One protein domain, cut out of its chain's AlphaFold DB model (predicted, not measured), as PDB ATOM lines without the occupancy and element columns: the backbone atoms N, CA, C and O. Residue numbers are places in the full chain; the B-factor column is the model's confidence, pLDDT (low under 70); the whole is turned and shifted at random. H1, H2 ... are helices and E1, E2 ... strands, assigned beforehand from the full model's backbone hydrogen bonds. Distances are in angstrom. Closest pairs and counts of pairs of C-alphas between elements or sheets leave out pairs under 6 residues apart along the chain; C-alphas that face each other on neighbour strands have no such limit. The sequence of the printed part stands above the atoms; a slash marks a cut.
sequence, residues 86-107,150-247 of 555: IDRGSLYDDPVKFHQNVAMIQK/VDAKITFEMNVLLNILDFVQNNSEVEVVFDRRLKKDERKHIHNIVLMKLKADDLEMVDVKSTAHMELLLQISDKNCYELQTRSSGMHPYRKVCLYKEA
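This is residues 86 to 107 and 150 to 247 of the 555 residues of the protein "uncharacterized protein LOC113504101 isoform X2" of Trichoplusia ni (UniProt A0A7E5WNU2). A three-stranded sheet is covered on one face by H2 and H3, H4 packs side by side with H2 away from the sheet, and H1, residues 100 to 107, sticks out as a free arm. The printed part has 120 residues, with four named helices and three named strands in the order H1 H2 E1 H3 H4 E2 E3, of mixed class. The sheet, in the order E1 E3 E2, is antiparallel. The whole is compact, with a radius of gyration of the C-alphas of 14.1 A and spans of 45 by 33 by 31 A.

Inner strand E3, residues 240 to 246, is antiparallel to edge strand E1, residues 175 to 178, with N 176 and O 243 within hydrogen-bond range at 2.8 A. E3 forms a hairpin with edge strand E2, residues 227 to 233; N 231 and O 242 are 2.9 A apart. H3, residues 184 to 198, and H2, residues 152 to 169, are on the same face, each at a height over the sheet of 9.5 A: two layers, helices on one face of a sheet. H3 runs along the strands, at 11 degrees to E2 on the local plane; their closest C-alphas, of His 191 and Thr 230, are 6.2 A apart. H2 runs slantwise, at 36 degrees to E3 on the local plane. H2 touches H4, residues 211 to 223, at a shallow tilt of 18 degrees, closest at C-alphas 165 and 220, 5.5 A. E1, H3 H4, E2 form a split strand-helix-strand unit, E3 between its two strands, with a right-handed crossover. In the four helices every O i to N i+4 pair is within hydrogen-bond range.

H1, residues 100 to 107, begins at C-alpha 100 (4.337, 9.661, -18.532). H2 spans 25.6 A, H3 20.8 A. E3 ends at C-alpha 246 (-6.131, -4.751, 6.423).

Residues 108 to 149 are not printed; C-alphas 107 and 150 are 23.6 A apart. The H3 to H4 link is long. Residues 94 to 107 and 200 to 208 are among those with pLDDT under 70.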
ATOM      1  N   ILE A  86      -7.772  -5.811 -12.547       83.19
ATOM      2  CA  ILE A  86      -6.510  -5.716 -13.286       83.19
ATOM      3  C   ILE A  86      -6.480  -6.801 -14.355       83.19
ATOM      4  O   ILE A  86      -6.374  -7.992 -14.041       83.19
ATOM      5  N   ASP A  87      -6.522  -6.374 -15.613       83.25
ATOM      6  CA  ASP A  87      -6.443  -7.258 -16.770       83.25
ATOM      7  C   ASP A  87      -5.091  -7.964 -16.868       83.25
ATOM      8  O   ASP A  87      -4.026  -7.376 -16.692       83.25
ATOM      9  N   ARG A  88      -5.101  -9.240 -17.264       80.50
ATOM     10  CA  ARG A  88      -3.849  -9.986 -17.468       80.50
ATOM     11  C   ARG A  88      -2.946  -9.351 -18.533       80.50
ATOM     12  O   ARG A  88      -1.733  -9.524 -18.466       80.50
ATOM     13  N   GLY A  89      -3.526  -8.671 -19.525       75.75
ATOM     14  CA  GLY A  89      -2.785  -8.017 -20.608       75.75
ATOM     15  C   GLY A  89      -1.914  -6.859 -20.121       75.75
ATOM     16  O   GLY A  89      -0.741  -6.804 -20.485       75.75
ATOM     17  N   SER A  90      -2.444  -6.017 -19.227       80.25
ATOM     18  CA  SER A  90      -1.740  -4.830 -18.720       80.25
ATOM     19  C   SER A  90      -0.495  -5.184 -17.908       80.25
ATOM     20  O   SER A  90       0.470  -4.428 -17.887       80.25
ATOM     21  N   LEU A  91      -0.458  -6.379 -17.308       82.56
ATOM     22  CA  LEU A  91       0.714  -6.869 -16.584       82.56
ATOM     23  C   LEU A  91       1.922  -7.122 -17.499       82.56
ATOM     24  O   LEU A  91       3.047  -7.137 -17.012       82.56
ATOM     25  N   TYR A  92       1.734  -7.299 -18.808       82.81
ATOM     26  CA  TYR A  92       2.830  -7.538 -19.757       82.81
ATOM     27  C   TYR A  92       3.143  -6.344 -20.657       82.81
ATOM     28  O   TYR A  92       4.082  -6.430 -21.450       82.81
ATOM     29  N   ASP A  93       2.377  -5.260 -20.549       77.62
ATOM     30  CA  ASP A  93       2.622  -4.054 -21.325       77.62
ATOM     31  C   ASP A  93       3.905  -3.359 -20.862       77.62
ATOM     32  O   ASP A  93       4.293  -3.433 -19.693       77.62
ATOM     33  N   ASP A  94       4.577  -2.664 -21.783       69.38
ATOM     34  CA  ASP A  94       5.727  -1.849 -21.408       69.38
ATOM     35  C   ASP A  94       5.280  -0.791 -20.379       69.38
ATOM     36  O   ASP A  94       4.329  -0.039 -20.638       69.38
ATOM     37  N   PRO A  95       5.986  -0.667 -19.239       60.50
ATOM     38  CA  PRO A  95       5.589   0.168 -18.093       60.50
ATOM     39  C   PRO A  95       5.482   1.665 -18.447       60.50
ATOM     40  O   PRO A  95       4.907   2.466 -17.710       60.50
ATOM     41  N   VAL A  96       6.009   2.049 -19.615       50.97
ATOM     42  CA  VAL A  96       6.063   3.413 -20.152       50.97
ATOM     43  C   VAL A  96       4.670   4.014 -20.376       50.97
ATOM     44  O   VAL A  96       4.532   5.235 -20.346       50.97
ATOM     45  N   LYS A  97       3.620   3.200 -20.552       45.22
ATOM     46  CA  LYS A  97       2.262   3.719 -20.807       45.22
ATOM     47  C   LYS A  97       1.550   4.284 -19.574       45.22
ATOM     48  O   LYS A  97       0.692   5.139 -19.747       45.22
ATOM     49  N   PHE A  98       1.916   3.878 -18.356       43.03
ATOM     50  CA  PHE A  98       1.269   4.378 -17.132       43.03
ATOM     51  C   PHE A  98       2.005   5.566 -16.482       43.03
ATOM     52  O   PHE A  98       1.416   6.297 -15.697       43.03
ATOM     53  N   HIS A  99       3.281   5.803 -16.822       43.84
ATOM     54  CA  HIS A  99       4.169   6.700 -16.060       43.84
ATOM     55  C   HIS A  99       4.632   7.971 -16.788       43.84
ATOM     56  O   HIS A  99       5.516   8.663 -16.283       43.84
ATOM     57  N   GLN A 100       4.028   8.355 -17.922       41.47
ATOM     58  CA  GLN A 100       4.337   9.661 -18.532       41.47
ATOM     59  C   GLN A 100       4.085  10.837 -17.564       41.47
ATOM     60  O   GLN A 100       4.823  11.818 -17.613       41.47
ATOM     61  N   ASN A 101       3.160  10.693 -16.607       38.41
ATOM     62  CA  ASN A 101       2.865  11.726 -15.608       38.41
ATOM     63  C   ASN A 101       3.847  11.725 -14.419       38.41
ATOM     64  O   ASN A 101       4.289  12.786 -13.987       38.41
ATOM     65  N   VAL A 102       4.269  10.554 -13.928       40.28
ATOM     66  CA  VAL A 102       5.210  10.450 -12.791       40.28
ATOM     67  C   VAL A 102       6.635  10.815 -13.214       40.28
ATOM     68  O   VAL A 102       7.327  11.546 -12.505       40.28
ATOM     69  N   ALA A 103       7.048  10.398 -14.417       42.06
ATOM     70  CA  ALA A 103       8.343  10.768 -14.973       42.06
ATOM     71  C   ALA A 103       8.433  12.277 -15.256       42.06
ATOM     72  O   ALA A 103       9.495  12.850 -15.043       42.06
ATOM     73  N   MET A 104       7.345  12.946 -15.674       37.44
ATOM     74  CA  MET A 104       7.313  14.413 -15.809       37.44
ATOM     75  C   MET A 104       7.480  15.120 -14.459       37.44
ATOM     76  O   MET A 104       8.243  16.079 -14.379       37.44
ATOM     77  N   ILE A 105       6.829  14.629 -13.402       41.66
ATOM     78  CA  ILE A 105       6.908  15.212 -12.052       41.66
ATOM     79  C   ILE A 105       8.308  15.025 -11.447       41.66
ATOM     80  O   ILE A 105       8.853  15.965 -10.866       41.66
ATOM     81  N   GLN A 106       8.944  13.863 -11.640       41.72
ATOM     82  CA  GLN A 106      10.350  13.662 -11.266       41.72
ATOM     83  C   GLN A 106      11.295  14.525 -12.108       41.72
ATOM     84  O   GLN A 106      12.220  15.112 -11.552       41.72
ATOM     85  N   LYS A 107      11.048  14.679 -13.419       39.56
ATOM     86  CA  LYS A 107      11.855  15.552 -14.289       39.56
ATOM     87  C   LYS A 107      11.713  17.027 -13.912       39.56
ATOM     88  O   LYS A 107      12.707  17.739 -13.951       39.56
ATOM     89  N   VAL A 150      13.361  -6.972 -22.927       59.44
ATOM     90  CA  VAL A 150      13.193  -6.852 -21.483       59.44
ATOM     91  C   VAL A 150      12.565  -8.165 -21.039       59.44
ATOM     92  O   VAL A 150      11.632  -8.656 -21.682       59.44
ATOM     93  N   ASP A 151      13.145  -8.800 -20.022       69.44
ATOM     94  CA  ASP A 151      12.639 -10.081 -19.552       69.44
ATOM     95  C   ASP A 151      11.176  -9.895 -19.157       69.44
ATOM     96  O   ASP A 151      10.868  -9.134 -18.245       69.44
ATOM     97  N   ALA A 152      10.264 -10.616 -19.809       72.94
ATOM     98  CA  ALA A 152       8.824 -10.490 -19.560       72.94
ATOM     99  C   ALA A 152       8.448 -10.698 -18.077       72.94
ATOM    100  O   ALA A 152       7.403 -10.241 -17.628       72.94
ATOM    101  N   LYS A 153       9.311 -11.376 -17.307       75.44
ATOM    102  CA  LYS A 153       9.187 -11.530 -15.851       75.44
ATOM    103  C   LYS A 153       9.459 -10.231 -15.087       75.44
ATOM    104  O   LYS A 153       8.776  -9.978 -14.107       75.44
ATOM    105  N   ILE A 154      10.448  -9.448 -15.518       75.69
ATOM    106  CA  ILE A 154      10.779  -8.138 -14.939       75.69
ATOM    107  C   ILE A 154       9.645  -7.156 -15.232       75.69
ATOM    108  O   ILE A 154       9.169  -6.499 -14.318       75.69
ATOM    109  N   THR A 155       9.146  -7.125 -16.472       80.00
ATOM    110  CA  THR A 155       7.990  -6.292 -16.843       80.00
ATOM    111  C   THR A 155       6.744  -6.658 -16.034       80.00
ATOM    112  O   THR A 155       6.099  -5.778 -15.474       80.00
ATOM    113  N   PHE A 156       6.455  -7.958 -15.897       85.50
ATOM    114  CA  PHE A 156       5.341  -8.446 -15.082       85.50
ATOM    115  C   PHE A 156       5.438  -7.996 -13.627       85.50
ATOM    116  O   PHE A 156       4.484  -7.461 -13.075       85.50
ATOM    117  N   GLU A 157       6.595  -8.204 -13.005       85.25
ATOM    118  CA  GLU A 157       6.822  -7.851 -11.608       85.25
ATOM    119  C   GLU A 157       6.717  -6.341 -11.373       85.25
ATOM    120  O   GLU A 157       6.044  -5.914 -10.436       85.25
ATOM    121  N   MET A 158       7.292  -5.534 -12.266       83.44
ATOM    122  CA  MET A 158       7.198  -4.080 -12.200       83.44
ATOM    123  C   MET A 158       5.751  -3.601 -12.319       83.44
ATOM    124  O   MET A 158       5.302  -2.828 -11.483       83.44
ATOM    125  N   ASN A 159       4.986  -4.111 -13.287       85.94
ATOM    126  CA  ASN A 159       3.583  -3.730 -13.451       85.94
ATOM    127  C   ASN A 159       2.713  -4.171 -12.267       85.94
ATOM    128  O   ASN A 159       1.799  -3.443 -11.883       85.94
ATOM    129  N   VAL A 160       2.996  -5.323 -11.649       87.06
ATOM    130  CA  VAL A 160       2.323  -5.726 -10.403       87.06
ATOM    131  C   VAL A 160       2.618  -4.720  -9.289       87.06
ATOM    132  O   VAL A 160       1.681  -4.267  -8.640       87.06
ATOM    133  N   LEU A 161       3.880  -4.325  -9.095       87.69
ATOM    134  CA  LEU A 161       4.251  -3.326  -8.085       87.69
ATOM    135  C   LEU A 161       3.619  -1.957  -8.357       87.69
ATOM    136  O   LEU A 161       3.146  -1.327  -7.421       87.69
ATOM    137  N   LEU A 162       3.538  -1.526  -9.617       86.69
ATOM    138  CA  LEU A 162       2.860  -0.281  -9.991       86.69
ATOM    139  C   LEU A 162       1.372  -0.304  -9.635       86.69
ATOM    140  O   LEU A 162       0.872   0.624  -9.013       86.69
ATOM    141  N   ASN A 163       0.677  -1.396  -9.958       87.12
ATOM    142  CA  ASN A 163      -0.729  -1.539  -9.587       87.12
ATOM    143  C   ASN A 163      -0.920  -1.584  -8.062       87.12
ATOM    144  O   ASN A 163      -1.913  -1.062  -7.558       87.12
ATOM    145  N   ILE A 164       0.021  -2.187  -7.326       87.06
ATOM    146  CA  ILE A 164       0.011  -2.174  -5.858       87.06
ATOM    147  C   ILE A 164       0.254  -0.759  -5.331       87.06
ATOM    148  O   ILE A 164      -0.440  -0.345  -4.414       87.06
ATOM    149  N   LEU A 165       1.189  -0.005  -5.907       85.62
ATOM    150  CA  LEU A 165       1.449   1.380  -5.523       85.62
ATOM    151  C   LEU A 165       0.209   2.259  -5.740       85.62
ATOM    152  O   LEU A 165      -0.175   2.991  -4.832       85.62
ATOM    153  N   ASP A 166      -0.448   2.134  -6.894       84.75
ATOM    154  CA  ASP A 166      -1.703   2.833  -7.181       84.75
ATOM    155  C   ASP A 166      -2.812   2.405  -6.215       84.75
ATOM    156  O   ASP A 166      -3.591   3.230  -5.750       84.75
ATOM    157  N   PHE A 167      -2.893   1.112  -5.889       85.19
ATOM    158  CA  PHE A 167      -3.852   0.595  -4.912       85.19
ATOM    159  C   PHE A 167      -3.601   1.143  -3.510       85.19
ATOM    160  O   PHE A 167      -4.536   1.568  -2.844       85.19
ATOM    161  N   VAL A 168      -2.349   1.165  -3.062       83.75
ATOM    162  CA  VAL A 168      -1.964   1.699  -1.754       83.75
ATOM    163  C   VAL A 168      -2.304   3.184  -1.665       83.75
ATOM    164  O   VAL A 168      -2.918   3.588  -0.686       83.75
ATOM    165  N   GLN A 169      -2.003   3.957  -2.714       81.19
ATOM    166  CA  GLN A 169      -2.338   5.382  -2.794       81.19
ATOM    167  C   GLN A 169      -3.845   5.646  -2.876       81.19
ATOM    168  O   GLN A 169      -4.310   6.686  -2.417       81.19
ATOM    169  N   ASN A 170      -4.615   4.733  -3.474       78.50
ATOM    170  CA  ASN A 170      -6.048   4.917  -3.632       78.50
ATOM    171  C   ASN A 170      -6.826   4.457  -2.390       78.50
ATOM    172  O   ASN A 170      -7.067   3.267  -2.188       78.50
ATOM    173  N   ASN A 171      -7.289   5.406  -1.580       69.06
ATOM    174  CA  ASN A 171      -8.073   5.128  -0.367       69.06
ATOM    175  C   ASN A 171      -9.560   4.870  -0.630       69.06
ATOM    176  O   ASN A 171     -10.301   4.544   0.290       69.06
ATOM    177  N   SER A 172     -10.003   4.990  -1.882       67.94
ATOM    178  CA  SER A 172     -11.349   4.575  -2.289       67.94
ATOM    179  C   SER A 172     -11.429   3.093  -2.664       67.94
ATOM    180  O   SER A 172     -12.489   2.628  -3.072       67.94
ATOM    181  N   GLU A 173     -10.322   2.350  -2.558       77.44
ATOM    182  CA  GLU A 173     -10.270   0.922  -2.853       77.44
ATOM    183  C   GLU A 173      -9.875   0.114  -1.607       77.44
ATOM    184  O   GLU A 173      -8.754   0.217  -1.105       77.44
ATOM    185  N   VAL A 174     -10.788  -0.752  -1.158       79.81
ATOM    186  CA  VAL A 174     -10.549  -1.758  -0.101       79.81
ATOM    187  C   VAL A 174      -9.916  -3.028  -0.674       79.81
ATOM    188  O   VAL A 174      -9.058  -3.650  -0.044       79.81
ATOM    189  N   GLU A 175     -10.337  -3.422  -1.879       85.00
ATOM    190  CA  GLU A 175      -9.923  -4.657  -2.546       85.00
ATOM    191  C   GLU A 175      -9.652  -4.409  -4.034       85.00
ATOM    192  O   GLU A 175     -10.453  -3.788  -4.736       85.00
ATOM    193  N   VAL A 176      -8.555  -4.980  -4.531       85.75
ATOM    194  CA  VAL A 176      -8.229  -5.076  -5.954       85.75
ATOM    195  C   VAL A 176      -8.243  -6.529  -6.395       85.75
ATOM    196  O   VAL A 176      -7.682  -7.416  -5.744       85.75
ATOM    197  N   VAL A 177      -8.868  -6.776  -7.542       86.25
ATOM    198  CA  VAL A 177      -9.050  -8.119  -8.084       86.25
ATOM    199  C   VAL A 177      -8.224  -8.275  -9.353       86.25
ATOM    200  O   VAL A 177      -8.379  -7.531 -10.314       86.25
ATOM    201  N   PHE A 178      -7.370  -9.290  -9.402       85.94
ATOM    202  CA  PHE A 178      -6.661  -9.655 -10.622       85.94
ATOM    203  C   PHE A 178      -7.500 -10.594 -11.499       85.94
ATOM    204  O   PHE A 178      -8.213 -11.467 -10.990       85.94
ATOM    205  N   ASP A 179      -7.373 -10.444 -12.820       81.56
ATOM    206  CA  ASP A 179      -8.139 -11.167 -13.839       81.56
ATOM    207  C   ASP A 179      -8.187 -12.696 -13.612       81.56
ATOM    208  O   ASP A 179      -7.200 -13.368 -13.282       81.56
ATOM    209  N   ARG A 180      -9.368 -13.272 -13.865       80.50
ATOM    210  CA  ARG A 180      -9.651 -14.715 -13.829       80.50
ATOM    211  C   ARG A 180      -8.755 -15.496 -14.804       80.50
ATOM    212  O   ARG A 180      -8.520 -16.686 -14.599       80.50
ATOM    213  N   ARG A 181      -8.233 -14.846 -15.854       80.62
ATOM    214  CA  ARG A 181      -7.371 -15.455 -16.886       80.62
ATOM    215  C   ARG A 181      -5.920 -15.687 -16.445       80.62
ATOM    216  O   ARG A 181      -5.137 -16.217 -17.239       80.62
ATOM    217  N   LEU A 182      -5.539 -15.311 -15.220       83.38
ATOM    218  CA  LEU A 182      -4.191 -15.550 -14.698       83.38
ATOM    219  C   LEU A 182      -3.839 -17.042 -14.614       83.38
ATOM    220  O   LEU A 182      -4.632 -17.895 -14.197       83.38
ATOM    221  N   LYS A 183      -2.594 -17.371 -14.963       84.56
ATOM    222  CA  LYS A 183      -2.045 -18.725 -14.819       84.56
ATOM    223  C   LYS A 183      -1.703 -19.031 -13.362       84.56
ATOM    224  O   LYS A 183      -1.499 -18.140 -12.543       84.56
ATOM    225  N   LYS A 184      -1.582 -20.323 -13.031       84.44
ATOM    226  CA  LYS A 184      -1.202 -20.783 -11.681       84.44
ATOM    227  C   LYS A 184       0.113 -20.157 -11.200       84.44
ATOM    228  O   LYS A 184       0.177 -19.722 -10.054       84.44
ATOM    229  N   ASP A 185       1.112 -20.089 -12.075       85.56
ATOM    230  CA  ASP A 185       2.430 -19.549 -11.731       85.56
ATOM    231  C   ASP A 185       2.399 -18.029 -11.555       85.56
ATOM    232  O   ASP A 185       3.021 -17.517 -10.632       85.56
ATOM    233  N   GLU A 186       1.614 -17.320 -12.372       86.12
ATOM    234  CA  GLU A 186       1.400 -15.869 -12.256       86.12
ATOM    235  C   GLU A 186       0.714 -15.532 -10.922       86.12
ATOM    236  O   GLU A 186       1.191 -14.675 -10.181       86.12
ATOM    237  N   ARG A 187      -0.335 -16.279 -10.543       87.00
ATOM    238  CA  ARG A 187      -1.001 -16.122  -9.237       87.00
ATOM    239  C   ARG A 187      -0.050 -16.365  -8.067       87.00
ATOM    240  O   ARG A 187      -0.019 -15.580  -7.125       87.00
ATOM    241  N   LYS A 188       0.739 -17.444  -8.127       87.75
ATOM    242  CA  LYS A 188       1.756 -17.740  -7.106       87.75
ATOM    243  C   LYS A 188       2.798 -16.621  -7.030       87.75
ATOM    244  O   LYS A 188       3.236 -16.276  -5.939       87.75
ATOM    245  N   HIS A 189       3.179 -16.049  -8.169       87.31
ATOM    246  CA  HIS A 189       4.154 -14.971  -8.212       87.31
ATOM    247  C   HIS A 189       3.635 -13.696  -7.538       87.31
ATOM    248  O   HIS A 189       4.365 -13.131  -6.734       87.31
ATOM    249  N   ILE A 190       2.374 -13.313  -7.770       87.38
ATOM    250  CA  ILE A 190       1.734 -12.166  -7.097       87.38
ATOM    251  C   ILE A 190       1.708 -12.367  -5.573       87.38
ATOM    252  O   ILE A 190       2.132 -11.482  -4.836       87.38
ATOM    253  N   HIS A 191       1.295 -13.549  -5.095       87.06
ATOM    254  CA  HIS A 191       1.333 -13.871  -3.660       87.06
ATOM    255  C   HIS A 191       2.745 -13.740  -3.071       87.06
ATOM    256  O   HIS A 191       2.921 -13.166  -1.999       87.06
ATOM    257  N   ASN A 192       3.755 -14.240  -3.787       86.06
ATOM    258  CA  ASN A 192       5.144 -14.149  -3.350       86.06
ATOM    259  C   ASN A 192       5.659 -12.704  -3.326       86.06
ATOM    260  O   ASN A 192       6.436 -12.380  -2.439       86.06
ATOM    261  N   ILE A 193       5.254 -11.847  -4.271       85.69
ATOM    262  CA  ILE A 193       5.645 -10.429  -4.279       85.69
ATOM    263  C   ILE A 193       5.149  -9.754  -2.996       85.69
ATOM    264  O   ILE A 193       5.936  -9.137  -2.289       85.69
ATOM    265  N   VAL A 194       3.877  -9.937  -2.640       84.75
ATOM    266  CA  VAL A 194       3.322  -9.310  -1.431       84.75
ATOM    267  C   VAL A 194       3.964  -9.874  -0.163       84.75
ATOM    268  O   VAL A 194       4.399  -9.115   0.696       84.75
ATOM    269  N   LEU A 195       4.093 -11.198  -0.055       82.88
ATOM    270  CA  LEU A 195       4.574 -11.831   1.174       82.88
ATOM    271  C   LEU A 195       6.087 -11.688   1.385       82.88
ATOM    272  O   LEU A 195       6.518 -11.487   2.510       82.88
ATOM    273  N   MET A 196       6.892 -11.791   0.325       78.25
ATOM    274  CA  MET A 196       8.358 -11.809   0.441       78.25
ATOM    275  C   MET A 196       9.017 -10.463   0.147       78.25
ATOM    276  O   MET A 196      10.198 -10.321   0.439       78.25
ATOM    277  N   LYS A 197       8.321  -9.514  -0.497       77.56
ATOM    278  CA  LYS A 197       8.914  -8.214  -0.866       77.56
ATOM    279  C   LYS A 197       8.291  -7.030  -0.150       77.56
ATOM    280  O   LYS A 197       9.003  -6.073   0.108       77.56
ATOM    281  N   LEU A 198       6.990  -7.084   0.144       78.19
ATOM    282  CA  LEU A 198       6.291  -5.988   0.825       78.19
ATOM    283  C   LEU A 198       6.182  -6.203   2.335       78.19
ATOM    284  O   LEU A 198       6.202  -5.231   3.074       78.19
ATOM    285  N   LYS A 199       6.092  -7.458   2.795       73.25
ATOM    286  CA  LYS A 199       6.117  -7.810   4.227       73.25
ATOM    287  C   LYS A 199       7.507  -8.201   4.749       73.25
ATOM    288  O   LYS A 199       7.604  -8.810   5.806       73.25
ATOM    289  N   ALA A 200       8.569  -7.957   3.984       66.75
ATOM    290  CA  ALA A 200       9.916  -8.251   4.462       66.75
ATOM    291  C   ALA A 200      10.352  -7.166   5.452       66.75
ATOM    292  O   ALA A 200      10.396  -5.998   5.075       66.75
ATOM    293  N   ASP A 201      10.696  -7.567   6.677       58.81
ATOM    294  CA  ASP A 201      11.201  -6.655   7.715       58.81
ATOM    295  C   ASP A 201      12.549  -6.025   7.311       58.81
ATOM    296  O   ASP A 201      12.813  -4.863   7.610       58.81
ATOM    297  N   ASP A 202      13.360  -6.766   6.543       62.22
ATOM    298  CA  ASP A 202      14.651  -6.321   6.016       62.22
ATOM    299  C   ASP A 202      14.603  -6.181   4.484       62.22
ATOM    300  O   ASP A 202      14.742  -7.157   3.737       62.22
ATOM    301  N   LEU A 203      14.473  -4.942   3.998       64.31
ATOM    302  CA  LEU A 203      14.523  -4.600   2.566       64.31
ATOM    303  C   LEU A 203      15.840  -5.025   1.884       64.31
ATOM    304  O   LEU A 203      15.854  -5.268   0.678       64.31
ATOM    305  N   GLU A 204      16.932  -5.173   2.642       61.78
ATOM    306  CA  GLU A 204      18.235  -5.643   2.142       61.78
ATOM    307  C   GLU A 204      18.246  -7.136   1.767       61.78
ATOM    308  O   GLU A 204      19.058  -7.563   0.945       61.78
ATOM    309  N   MET A 205      17.330  -7.932   2.327       60.91
ATOM    310  CA  MET A 205      17.210  -9.370   2.049       60.91
ATOM    311  C   MET A 205      16.298  -9.663   0.847       60.91
ATOM    312  O   MET A 205      16.146 -10.821   0.440       60.91
ATOM    313  N   VAL A 206      15.680  -8.633   0.263       68.62
ATOM    314  CA  VAL A 206      14.788  -8.775  -0.886       68.62
ATOM    315  C   VAL A 206      15.619  -8.944  -2.159       68.62
ATOM    316  O   VAL A 206      16.431  -8.097  -2.515       68.62
ATOM    317  N   ASP A 207      15.385 -10.032  -2.901       65.62
ATOM    318  CA  ASP A 207      16.007 -10.241  -4.215       65.62
ATOM    319  C   ASP A 207      15.452  -9.225  -5.228       65.62
ATOM    320  O   ASP A 207      14.372  -9.401  -5.818       65.62
ATOM    321  N   VAL A 208      16.166  -8.110  -5.388       68.19
ATOM    322  CA  VAL A 208      15.792  -7.022  -6.285       68.19
ATOM    323  C   VAL A 208      16.547  -7.129  -7.608       68.19
ATOM    324  O   VAL A 208      17.751  -6.921  -7.702       68.19
ATOM    325  N   LYS A 209      15.794  -7.387  -8.681       70.25
ATOM    326  CA  LYS A 209      16.342  -7.574 -10.036       70.25
ATOM    327  C   LYS A 209      16.700  -6.270 -10.761       70.25
ATOM    328  O   LYS A 209      17.351  -6.317 -11.800       70.25
ATOM    329  N   SER A 210      16.198  -5.124 -10.295       76.06
ATOM    330  CA  SER A 210      16.381  -3.818 -10.949       76.06
ATOM    331  C   SER A 210      16.288  -2.680  -9.938       76.06
ATOM    332  O   SER A 210      15.461  -2.737  -9.034       76.06
ATOM    333  N   THR A 211      17.070  -1.617 -10.128       77.62
ATOM    334  CA  THR A 211      17.023  -0.407  -9.288       77.62
ATOM    335  C   THR A 211      15.629   0.221  -9.255       77.62
ATOM    336  O   THR A 211      15.178   0.638  -8.194       77.62
ATOM    337  N   ALA A 212      14.905   0.192 -10.378       78.06
ATOM    338  CA  ALA A 212      13.530   0.684 -10.462       78.06
ATOM    339  C   ALA A 212      12.558  -0.114  -9.572       78.06
ATOM    340  O   ALA A 212      11.629   0.451  -9.005       78.06
ATOM    341  N   HIS A 213      12.780  -1.423  -9.396       79.88
ATOM    342  CA  HIS A 213      11.970  -2.215  -8.468       79.88
ATOM    343  C   HIS A 213      12.229  -1.821  -7.015       79.88
ATOM    344  O   HIS A 213      11.283  -1.791  -6.237       79.88
ATOM    345  N   MET A 214      13.484  -1.527  -6.651       80.69
ATOM    346  CA  MET A 214      13.809  -1.077  -5.295       80.69
ATOM    347  C   MET A 214      13.115   0.246  -4.986       80.69
ATOM    348  O   MET A 214      12.500   0.390  -3.937       80.69
ATOM    349  N   GLU A 215      13.173   1.192  -5.925       82.25
ATOM    350  CA  GLU A 215      12.527   2.495  -5.775       82.25
ATOM    351  C   GLU A 215      11.013   2.351  -5.582       82.25
ATOM    352  O   GLU A 215      10.450   2.976  -4.689       82.25
ATOM    353  N   LEU A 216      10.358   1.475  -6.351       83.88
ATOM    354  CA  LEU A 216       8.932   1.198  -6.170       83.88
ATOM    355  C   LEU A 216       8.622   0.546  -4.824       83.88
ATOM    356  O   LEU A 216       7.633   0.912  -4.200       83.88
ATOM    357  N   LEU A 217       9.443  -0.398  -4.361       83.81
ATOM    358  CA  LEU A 217       9.251  -1.022  -3.049       83.81
ATOM    359  C   LEU A 217       9.369   0.004  -1.917       83.81
ATOM    360  O   LEU A 217       8.531  -0.003  -1.022       83.81
ATOM    361  N   LEU A 218      10.344   0.914  -1.997       82.50
ATOM    362  CA  LEU A 218      10.490   2.015  -1.043       82.50
ATOM    363  C   LEU A 218       9.289   2.965  -1.104       82.50
ATOM    364  O   LEU A 218       8.691   3.247  -0.078       82.50
ATOM    365  N   GLN A 219       8.849   3.370  -2.301       82.56
ATOM    366  CA  GLN A 219       7.661   4.219  -2.449       82.56
ATOM    367  C   GLN A 219       6.385   3.559  -1.917       82.56
ATOM    368  O   GLN A 219       5.520   4.250  -1.382       82.56
ATOM    369  N   ILE A 220       6.239   2.240  -2.086       84.81
ATOM    370  CA  ILE A 220       5.124   1.495  -1.499       84.81
ATOM    371  C   ILE A 220       5.265   1.497   0.019       84.81
ATOM    372  O   ILE A 220       4.298   1.825   0.690       84.81
ATOM    373  N   SER A 221       6.445   1.185   0.559       81.25
ATOM    374  CA  SER A 221       6.700   1.186   2.003       81.25
ATOM    375  C   SER A 221       6.394   2.542   2.641       81.25
ATOM    376  O   SER A 221       5.706   2.594   3.653       81.25
ATOM    377  N   ASP A 222       6.840   3.634   2.021       80.38
ATOM    378  CA  ASP A 222       6.660   4.995   2.534       80.38
ATOM    379  C   ASP A 222       5.189   5.428   2.540       80.38
ATOM    380  O   ASP A 222       4.760   6.190   3.405       80.38
ATOM    381  N   LYS A 223       4.405   4.970   1.558       79.75
ATOM    382  CA  LYS A 223       2.998   5.367   1.388       79.75
ATOM    383  C   LYS A 223       2.004   4.379   1.988       79.75
ATOM    384  O   LYS A 223       0.814   4.677   2.041       79.75
ATOM    385  N   ASN A 224       2.443   3.188   2.380       80.88
ATOM    386  CA  ASN A 224       1.546   2.141   2.830       80.88
ATOM    387  C   ASN A 224       1.201   2.294   4.311       80.88
ATOM    388  O   ASN A 224       2.001   1.989   5.186       80.88
ATOM    389  N   CYS A 225      -0.038   2.698   4.582       76.19
ATOM    390  CA  CYS A 225      -0.579   2.769   5.939       76.19
ATOM    391  C   CYS A 225      -1.327   1.493   6.373       76.19
ATOM    392  O   CYS A 225      -1.931   1.492   7.444       76.19
ATOM    393  N   TYR A 226      -1.333   0.435   5.553       82.12
ATOM    394  CA  TYR A 226      -2.160  -0.758   5.755       82.12
ATOM    395  C   TYR A 226      -1.347  -2.052   5.694       82.12
ATOM    396  O   TYR A 226      -0.317  -2.147   5.026       82.12
ATOM    397  N   GLU A 227      -1.844  -3.105   6.330       82.94
ATOM    398  CA  GLU A 227      -1.303  -4.445   6.141       82.94
ATOM    399  C   GLU A 227      -1.877  -5.060   4.860       82.94
ATOM    400  O   GLU A 227      -3.069  -5.332   4.740       82.94
ATOM    401  N   LEU A 228      -1.028  -5.277   3.854       85.06
ATOM    402  CA  LEU A 228      -1.471  -5.845   2.580       85.06
ATOM    403  C   LEU A 228      -1.592  -7.365   2.678       85.06
ATOM    404  O   LEU A 228      -0.616  -8.063   2.960       85.06
ATOM    405  N   GLN A 229      -2.764  -7.909   2.368       85.12
ATOM    406  CA  GLN A 229      -2.994  -9.350   2.329       85.12
ATOM    407  C   GLN A 229      -3.482  -9.808   0.955       85.12
ATOM    408  O   GLN A 229      -4.136  -9.080   0.213       85.12
ATOM    409  N   THR A 230      -3.162 -11.055   0.600       88.25
ATOM    410  CA  THR A 230      -3.575 -11.643  -0.678       88.25
ATOM    411  C   THR A 230      -4.325 -12.947  -0.472       88.25
ATOM    412  O   THR A 230      -3.855 -13.854   0.212       88.25
ATOM    413  N   ARG A 231      -5.467 -13.101  -1.147       86.00
ATOM    414  CA  ARG A 231      -6.281 -14.322  -1.107       86.00
ATOM    415  C   ARG A 231      -6.691 -14.734  -2.509       86.00
ATOM    416  O   ARG A 231      -7.150 -13.932  -3.308       86.00
ATOM    417  N   SER A 232      -6.547 -16.018  -2.820       85.81
ATOM    418  CA  SER A 232      -7.043 -16.564  -4.085       85.81
ATOM    419  C   SER A 232      -8.478 -17.077  -3.919       85.81
ATOM    420  O   SER A 232      -8.671 -18.126  -3.294       85.81
ATOM    421  N   SER A 233      -9.451 -16.382  -4.512       79.62
ATOM    422  CA  SER A 233     -10.890 -16.684  -4.456       79.62
ATOM    423  C   SER A 233     -11.398 -17.386  -5.728       79.62
ATOM    424  O   SER A 233     -10.831 -17.231  -6.811       79.62
ATOM    425  N   GLY A 234     -12.473 -18.167  -5.605       77.44
ATOM    426  CA  GLY A 234     -13.117 -18.892  -6.707       77.44
ATOM    427  C   GLY A 234     -12.624 -20.327  -6.928       77.44
ATOM    428  O   GLY A 234     -11.653 -20.792  -6.325       77.44
ATOM    429  N   MET A 235     -13.319 -21.039  -7.819       74.94
ATOM    430  CA  MET A 235     -13.037 -22.432  -8.179       74.94
ATOM    431  C   MET A 235     -12.214 -22.528  -9.470       74.94
ATOM    432  O   MET A 235     -12.253 -21.644 -10.324       74.94
ATOM    433  N   HIS A 236     -11.451 -23.610  -9.629       62.44
ATOM    434  CA  HIS A 236     -10.742 -23.892 -10.880       62.44
ATOM    435  C   HIS A 236     -11.754 -24.127 -12.023       62.44
ATOM    436  O   HIS A 236     -12.710 -24.865 -11.792       62.44
ATOM    437  N   PRO A 237     -11.577 -23.558 -13.237       66.94
ATOM    438  CA  PRO A 237     -10.433 -22.786 -13.741       66.94
ATOM    439  C   PRO A 237     -10.479 -21.267 -13.489       66.94
ATOM    440  O   PRO A 237      -9.462 -20.604 -13.671       66.94
ATOM    441  N   TYR A 238     -11.596 -20.717 -13.016       76.25
ATOM    442  CA  TYR A 238     -11.853 -19.274 -12.874       76.25
ATOM    443  C   TYR A 238     -11.350 -18.663 -11.555       76.25
ATOM    444  O   TYR A 238     -11.945 -17.731 -11.013       76.25
ATOM    445  N   ARG A 239     -10.249 -19.192 -11.010       78.81
ATOM    446  CA  ARG A 239      -9.697 -18.735  -9.730       78.81
ATOM    447  C   ARG A 239      -8.981 -17.394  -9.904       78.81
ATOM    448  O   ARG A 239      -7.991 -17.320 -10.637       78.81
ATOM    449  N   LYS A 240      -9.444 -16.378  -9.181       85.25
ATOM    450  CA  LYS A 240      -8.907 -15.011  -9.168       85.25
ATOM    451  C   LYS A 240      -8.028 -14.772  -7.938       85.25
ATOM    452  O   LYS A 240      -8.179 -15.464  -6.930       85.25
ATOM    453  N   VAL A 241      -7.096 -13.828  -8.033       87.12
ATOM    454  CA  VAL A 241      -6.306 -13.351  -6.883       87.12
ATOM    455  C   VAL A 241      -6.874 -12.013  -6.465       87.12
ATOM    456  O   VAL A 241      -7.105 -11.158  -7.312       87.12
ATOM    457  N   CYS A 242      -7.089 -11.854  -5.173       86.75
ATOM    458  CA  CYS A 242      -7.557 -10.630  -4.560       86.75
ATOM    459  C   CYS A 242      -6.462 -10.095  -3.638       86.75
ATOM    460  O   CYS A 242      -5.830 -10.874  -2.916       86.75
ATOM    461  N   LEU A 243      -6.251  -8.787  -3.679       87.81
ATOM    462  CA  LEU A 243      -5.397  -8.027  -2.777       87.81
ATOM    463  C   LEU A 243      -6.305  -7.117  -1.952       87.81
ATOM    464  O   LEU A 243      -7.125  -6.416  -2.535       87.81
ATOM    465  N   TYR A 244      -6.173  -7.135  -0.630       87.06
ATOM    466  CA  TYR A 244      -6.969  -6.299   0.269       87.06
ATOM    467  C   TYR A 244      -6.084  -5.575   1.277       87.06
ATOM    468  O   TYR A 244      -5.000  -6.056   1.627       87.06
ATOM    469  N   LYS A 245      -6.561  -4.403   1.701       86.94
ATOM    470  CA  LYS A 245      -5.997  -3.622   2.801       86.94
ATOM    471  C   LYS A 245      -6.601  -4.113   4.106       86.94
ATOM    472  O   LYS A 245      -7.818  -4.185   4.238       86.94
ATOM    473  N   GLU A 246      -5.748  -4.440   5.056       83.88
ATOM    474  CA  GLU A 246      -6.131  -4.751   6.423       83.88
ATOM    475  C   GLU A 246      -5.610  -3.655   7.352       83.88
ATOM    476  O   GLU A 246      -4.564  -3.044   7.107       83.88
ATOM    477  N   ALA A 247      -6.374  -3.368   8.400       83.44
ATOM    478  CA  ALA A 247      -5.994  -2.376   9.386       83.44
ATOM    479  C   ALA A 247      -4.802  -2.879  10.219       83.44
ATOM    480  O   ALA A 247      -4.838  -4.015  10.694       83.44
TER     481      ALA A 247